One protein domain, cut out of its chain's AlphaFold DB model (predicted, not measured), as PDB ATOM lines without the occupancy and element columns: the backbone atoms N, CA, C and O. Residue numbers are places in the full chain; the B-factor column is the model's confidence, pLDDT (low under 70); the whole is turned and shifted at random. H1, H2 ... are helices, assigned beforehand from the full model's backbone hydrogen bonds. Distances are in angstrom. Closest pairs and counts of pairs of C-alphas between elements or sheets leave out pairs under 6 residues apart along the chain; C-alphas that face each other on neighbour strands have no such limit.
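This is residues 3 to 50 of the 760 residues of an uncharacterized protein of Anaerolineae bacterium (UniProt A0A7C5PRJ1). Two helices, H1 and H2, follow each other nearly end to end with a wide corner between them, and a long stretch with no named element, residues 3 to 20, comes before them, its later part running alongside H1 before the chain folds back into that helix. The result is a loose rod. The printed part has 48 residues with two named helices, H1 then H2, and no named strand; its class is all helix. The radius of gyration of the C-alphas is 13.1 A, and the spans are 41 by 20 by 13 A.

Go past residues 3 to 20 to H1, residues 21 to 34, and on over a tight link of 3 residues to H2, residues 38 to 48. The two are close but not clearly touching: their closest C-alphas, of Ser 34 and Ser 40, are 7.4 A apart. They run the same way at a steep tilt of 49 degrees. In H1 and H2 every O i to N i+4 pair is within hydrogen-bond range.

Find C-alpha 21 at (-71.999, 94.735, 9.563); from there H1 runs 19.9 A to Ser 34. H2 runs 15.1 A from Ala 38 to C-alpha 48 at (-36.543, 98.395, 1.562).

The C-alphas farthest apart, of Asn 20 and Val 49, are 41.6 A apart. The printed part has no cut. Look for pLDDT under 70 at residues 3 to 11 and 37 to 50.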
ATOM      1  N   ALA A   3     -44.521  94.847  12.063       51.50
ATOM      2  CA  ALA A   3     -43.848  93.610  11.675       51.50
ATOM      3  C   ALA A   3     -42.816  93.237  12.750       51.50
ATOM      4  O   ALA A   3     -42.400  94.092  13.531       51.50
ATOM      5  N   ALA A   4     -42.337  91.986  12.758       41.91
ATOM      6  CA  ALA A   4     -41.398  91.477  13.770       41.91
ATOM      7  C   ALA A   4     -40.154  92.367  14.001       41.91
ATOM      8  O   ALA A   4     -39.559  92.326  15.075       41.91
ATOM      9  N   LEU A   5     -39.770  93.182  13.010       37.50
ATOM     10  CA  LEU A   5     -38.579  94.035  13.042       37.50
ATOM     11  C   LEU A   5     -38.856  95.517  12.712       37.50
ATOM     12  O   LEU A   5     -37.927  96.326  12.750       37.50
ATOM     13  N   THR A   6     -40.098  95.904  12.400       45.91
ATOM     14  CA  THR A   6     -40.411  97.222  11.812       45.91
ATOM     15  C   THR A   6     -41.767  97.736  12.275       45.91
ATOM     16  O   THR A   6     -42.762  97.028  12.153       45.91
ATOM     17  N   SER A   7     -41.822  98.975  12.770       51.00
ATOM     18  CA  SER A   7     -43.095  99.592  13.147       51.00
ATOM     19  C   SER A   7     -43.746 100.285  11.953       51.00
ATOM     20  O   SER A   7     -43.062 100.974  11.207       51.00
ATOM     21  N   PHE A   8     -45.056 100.131  11.773       56.59
ATOM     22  CA  PHE A   8     -45.860 100.877  10.793       56.59
ATOM     23  C   PHE A   8     -46.818 101.849  11.492       56.59
ATOM     24  O   PHE A   8     -47.900 102.149  10.980       56.59
ATOM     25  N   ALA A   9     -46.415 102.357  12.660       54.16
ATOM     26  CA  ALA A   9     -47.180 103.318  13.444       54.16
ATOM     27  C   ALA A   9     -47.705 104.483  12.582       54.16
ATOM     28  O   ALA A   9     -46.940 105.168  11.891       54.16
ATOM     29  N   GLY A  10     -49.025 104.693  12.617       57.44
ATOM     30  CA  GLY A  10     -49.707 105.780  11.906       57.44
ATOM     31  C   GLY A  10     -49.654 105.703  10.374       57.44
ATOM     32  O   GLY A  10     -49.949 106.692   9.707       57.44
ATOM     33  N   GLN A  11     -49.242 104.571   9.787       62.53
ATOM     34  CA  GLN A  11     -49.160 104.416   8.327       62.53
ATOM     35  C   GLN A  11     -50.439 103.851   7.701       62.53
ATOM     36  O   GLN A  11     -50.676 104.056   6.505       62.53
ATOM     37  N   HIS A  12     -51.258 103.156   8.487       77.56
ATOM     38  CA  HIS A  12     -52.475 102.475   8.044       77.56
ATOM     39  C   HIS A  12     -53.720 103.128   8.640       77.56
ATOM     40  O   HIS A  12     -53.629 103.841   9.634       77.56
ATOM     41  N   ASP A  13     -54.855 102.939   7.971       78.94
ATOM     42  CA  ASP A  13     -56.114 103.557   8.384       78.94
ATOM     43  C   ASP A  13     -56.798 102.739   9.482       78.94
ATOM     44  O   ASP A  13     -56.876 101.508   9.392       78.94
ATOM     45  N   THR A  14     -57.347 103.453  10.463       82.00
ATOM     46  CA  THR A  14     -58.144 102.923  11.574       82.00
ATOM     47  C   THR A  14     -59.511 103.598  11.556       82.00
ATOM     48  O   THR A  14     -59.609 104.796  11.304       82.00
ATOM     49  N   PHE A  15     -60.571 102.830  11.810       85.62
ATOM     50  CA  PHE A  15     -61.953 103.313  11.796       85.62
ATOM     51  C   PHE A  15     -62.633 102.977  13.123       85.62
ATOM     52  O   PHE A  15     -62.580 101.830  13.571       85.62
ATOM     53  N   LEU A  16     -63.277 103.967  13.741       87.06
ATOM     54  CA  LEU A  16     -63.943 103.847  15.041       87.06
ATOM     55  C   LEU A  16     -65.474 103.973  14.911       87.06
ATOM     56  O   LEU A  16     -65.985 104.421  13.888       87.06
ATOM     57  N   ASP A  17     -66.206 103.570  15.959       87.31
ATOM     58  CA  ASP A  17     -67.680 103.668  16.069       87.31
ATOM     59  C   ASP A  17     -68.471 103.024  14.904       87.31
ATOM     60  O   ASP A  17     -69.461 103.560  14.401       87.31
ATOM     61  N   LEU A  18     -68.053 101.830  14.470       90.38
ATOM     62  CA  LEU A  18     -68.758 101.058  13.441       90.38
ATOM     63  C   LEU A  18     -69.945 100.298  14.055       90.38
ATOM     64  O   LEU A  18     -69.765  99.394  14.871       90.38
ATOM     65  N   ARG A  19     -71.174 100.654  13.658       90.12
ATOM     66  CA  ARG A  19     -72.416 100.188  14.316       90.12
ATOM     67  C   ARG A  19     -73.166  99.067  13.601       90.12
ATOM     68  O   ARG A  19     -74.161  98.574  14.126       90.12
ATOM     69  N   ASN A  20     -72.743  98.684  12.402       91.81
ATOM     70  CA  ASN A  20     -73.393  97.632  11.627       91.81
ATOM     71  C   ASN A  20     -72.384  96.840  10.784       91.81
ATOM     72  O   ASN A  20     -71.239  97.255  10.594       91.81
ATOM     73  N   GLN A  21     -72.830  95.681  10.302       92.31
ATOM     74  CA  GLN A  21     -71.999  94.735   9.563       92.31
ATOM     75  C   GLN A  21     -71.501  95.299   8.226       92.31
ATOM     76  O   GLN A  21     -70.345  95.079   7.872       92.31
ATOM     77  N   ASP A  22     -72.336  96.051   7.508       92.62
ATOM     78  CA  ASP A  22     -71.964  96.609   6.206       92.62
ATOM     79  C   ASP A  22     -70.844  97.647   6.340       92.62
ATOM     80  O   ASP A  22     -69.861  97.605   5.595       92.62
ATOM     81  N   ALA A  23     -70.939  98.522   7.345       88.88
ATOM     82  CA  ALA A  23     -69.899  99.487   7.683       88.88
ATOM     83  C   ALA A  23     -68.592  98.787   8.084       88.88
ATOM     84  O   ALA A  23     -67.526  99.169   7.605       88.88
ATOM     85  N   LEU A  24     -68.665  97.718   8.886       90.69
ATOM     86  CA  LEU A  24     -67.489  96.927   9.264       90.69
ATOM     87  C   LEU A  24     -66.790  96.314   8.042       90.69
ATOM     88  O   LEU A  24     -65.575  96.444   7.892       90.69
ATOM     89  N   LEU A  25     -67.544  95.677   7.143       93.62
ATOM     90  CA  LEU A  25     -66.985  95.064   5.933       93.62
ATOM     91  C   LEU A  25     -66.390  96.107   4.975       93.62
ATOM     92  O   LEU A  25     -65.363  95.841   4.343       93.62
ATOM     93  N   ALA A  26     -67.003  97.288   4.868       91.56
ATOM     94  CA  ALA A  26     -66.467  98.395   4.083       91.56
ATOM     95  C   ALA A  26     -65.143  98.917   4.669       91.56
ATOM     96  O   ALA A  26     -64.161  99.042   3.934       91.56
ATOM     97  N   SER A  27     -65.083  99.138   5.984       91.12
ATOM     98  CA  SER A  27     -63.870  99.596   6.669       91.12
ATOM     99  C   SER A  27     -62.734  98.573   6.610       91.12
ATOM    100  O   SER A  27     -61.595  98.967   6.393       91.12
ATOM    101  N   ILE A  28     -63.013  97.263   6.681       92.31
ATOM    102  CA  ILE A  28     -61.985  96.218   6.488       92.31
ATOM    103  C   ILE A  28     -61.309  96.359   5.116       92.31
ATOM    104  O   ILE A  28     -60.079  96.331   5.017       92.31
ATOM    105  N   LYS A  29     -62.099  96.564   4.053       91.31
ATOM    106  CA  LYS A  29     -61.558  96.783   2.701       91.31
ATOM    107  C   LYS A  29     -60.728  98.064   2.627       91.31
ATOM    108  O   LYS A  29     -59.698  98.070   1.958       91.31
ATOM    109  N   GLN A  30     -61.145  99.125   3.317       86.62
ATOM    110  CA  GLN A  30     -60.388 100.377   3.387       86.62
ATOM    111  C   GLN A  30     -59.073 100.218   4.162       86.62
ATOM    112  O   GLN A  30     -58.043 100.687   3.686       86.62
ATOM    113  N   CYS A  31     -59.051  99.474   5.273       87.88
ATOM    114  CA  CYS A  31     -57.812  99.133   5.973       87.88
ATOM    115  C   CYS A  31     -56.833  98.408   5.039       87.88
ATOM    116  O   CYS A  31     -55.669  98.798   4.956       87.88
ATOM    117  N   TRP A  32     -57.287  97.411   4.271       87.25
ATOM    118  CA  TRP A  32     -56.439  96.753   3.267       87.25
ATOM    119  C   TRP A  32     -55.985  97.704   2.161       87.25
ATOM    120  O   TRP A  32     -54.822  97.668   1.767       87.25
ATOM    121  N   ALA A  33     -56.863  98.589   1.683       83.88
ATOM    122  CA  ALA A  33     -56.496  99.608   0.703       83.88
ATOM    123  C   ALA A  33     -55.431 100.578   1.246       83.88
ATOM    124  O   ALA A  33     -54.565 101.015   0.487       83.88
ATOM    125  N   SER A  34     -55.423 100.851   2.558       82.50
ATOM    126  CA  SER A  34     -54.452 101.743   3.205       82.50
ATOM    127  C   SER A  34     -52.997 101.277   3.048       82.50
ATOM    128  O   SER A  34     -52.082 102.110   3.059       82.50
ATOM    129  N   LEU A  35     -52.766  99.970   2.819       73.56
ATOM    130  CA  LEU A  35     -51.454  99.429   2.435       73.56
ATOM    131  C   LEU A  35     -50.894 100.131   1.198       73.56
ATOM    132  O   LEU A  35     -49.685 100.297   1.099       73.56
ATOM    133  N   TRP A  36     -51.738 100.545   0.259       77.25
ATOM    134  CA  TRP A  36     -51.335 101.037  -1.061       77.25
ATOM    135  C   TRP A  36     -51.384 102.562  -1.183       77.25
ATOM    136  O   TRP A  36     -51.265 103.110  -2.274       77.25
ATOM    137  N   THR A  37     -51.528 103.267  -0.062       68.38
ATOM    138  CA  THR A  37     -51.461 104.732  -0.031       68.38
ATOM    139  C   THR A  37     -50.050 105.231  -0.349       68.38
ATOM    140  O   THR A  37     -49.053 104.580  -0.022       68.38
ATOM    141  N   ALA A  38     -49.940 106.431  -0.930       60.03
ATOM    142  CA  ALA A  38     -48.651 107.043  -1.264       60.03
ATOM    143  C   ALA A  38     -47.710 107.159  -0.045       60.03
ATOM    144  O   ALA A  38     -46.502 106.941  -0.176       60.03
ATOM    145  N   ARG A  39     -48.260 107.427   1.154       57.78
ATOM    146  CA  ARG A  39     -47.500 107.459   2.418       57.78
ATOM    147  C   ARG A  39     -46.918 106.089   2.775       57.78
ATOM    148  O   ARG A  39     -45.728 105.993   3.058       57.78
ATOM    149  N   SER A  40     -47.722 105.029   2.677       56.66
ATOM    150  CA  SER A  40     -47.329 103.672   3.059       56.66
ATOM    151  C   SER A  40     -46.334 103.075   2.060       56.66
ATOM    152  O   SER A  40     -45.347 102.457   2.459       56.66
ATOM    153  N   LEU A  41     -46.523 103.345   0.764       59.84
ATOM    154  CA  LEU A  41     -45.574 102.985  -0.295       59.84
ATOM    155  C   LEU A  41     -44.225 103.691  -0.120       59.84
ATOM    156  O   LEU A  41     -43.185 103.038  -0.162       59.84
ATOM    157  N   SER A  42     -44.232 104.999   0.150       52.19
ATOM    158  CA  SER A  42     -43.005 105.771   0.393       52.19
ATOM    159  C   SER A  42     -42.279 105.319   1.661       52.19
ATOM    160  O   SER A  42     -41.052 105.220   1.676       52.19
ATOM    161  N   TYR A  43     -43.024 105.015   2.727       54.53
ATOM    162  CA  TYR A  43     -42.473 104.487   3.972       54.53
ATOM    163  C   TYR A  43     -41.822 103.112   3.760       54.53
ATOM    164  O   TYR A  43     -40.678 102.905   4.162       54.53
ATOM    165  N   ARG A  44     -42.488 102.199   3.037       63.47
ATOM    166  CA  ARG A  44     -41.916 100.890   2.682       63.47
ATOM    167  C   ARG A  44     -40.707 100.996   1.764       63.47
ATOM    168  O   ARG A  44     -39.738 100.291   2.002       63.47
ATOM    169  N   ALA A  45     -40.722 101.884   0.773       54.59
ATOM    170  CA  ALA A  45     -39.568 102.104  -0.099       54.59
ATOM    171  C   ALA A  45     -38.330 102.552   0.701       54.59
ATOM    172  O   ALA A  45     -37.230 102.059   0.468       54.59
ATOM    173  N   ARG A  46     -38.514 103.410   1.717       51.38
ATOM    174  CA  ARG A  46     -37.436 103.804   2.644       51.38
ATOM    175  C   ARG A  46     -36.934 102.636   3.498       51.38
ATOM    176  O   ARG A  46     -35.738 102.546   3.745       51.38
ATOM    177  N   LEU A  47     -37.825 101.736   3.915       47.03
ATOM    178  CA  LEU A  47     -37.472 100.526   4.668       47.03
ATOM    179  C   LEU A  47     -36.839  99.425   3.798       47.03
ATOM    180  O   LEU A  47     -36.035  98.648   4.302       47.03
ATOM    181  N   GLN A  48     -37.142  99.359   2.498       46.25
ATOM    182  CA  GLN A  48     -36.543  98.395   1.562       46.25
ATOM    183  C   GLN A  48     -35.054  98.656   1.300       46.25
ATOM    184  O   GLN A  48     -34.323  97.711   1.014       46.25
ATOM    185  N   VAL A  49     -34.568  99.884   1.527       39.59
ATOM    186  CA  VAL A  49     -33.121 100.181   1.614       39.59
ATOM    187  C   VAL A  49     -32.472  99.467   2.822       39.59
ATOM    188  O   VAL A  49     -31.251  99.349   2.895       39.59
ATOM    189  N   ALA A  50     -33.274  98.929   3.752       38.00
ATOM    190  CA  ALA A  50     -32.844  98.288   4.993       38.00
ATOM    191  C   ALA A  50     -33.501  96.913   5.294       38.00
ATOM    192  O   ALA A  50     -33.592  96.551   6.462       38.00
TER     193      ALA A  50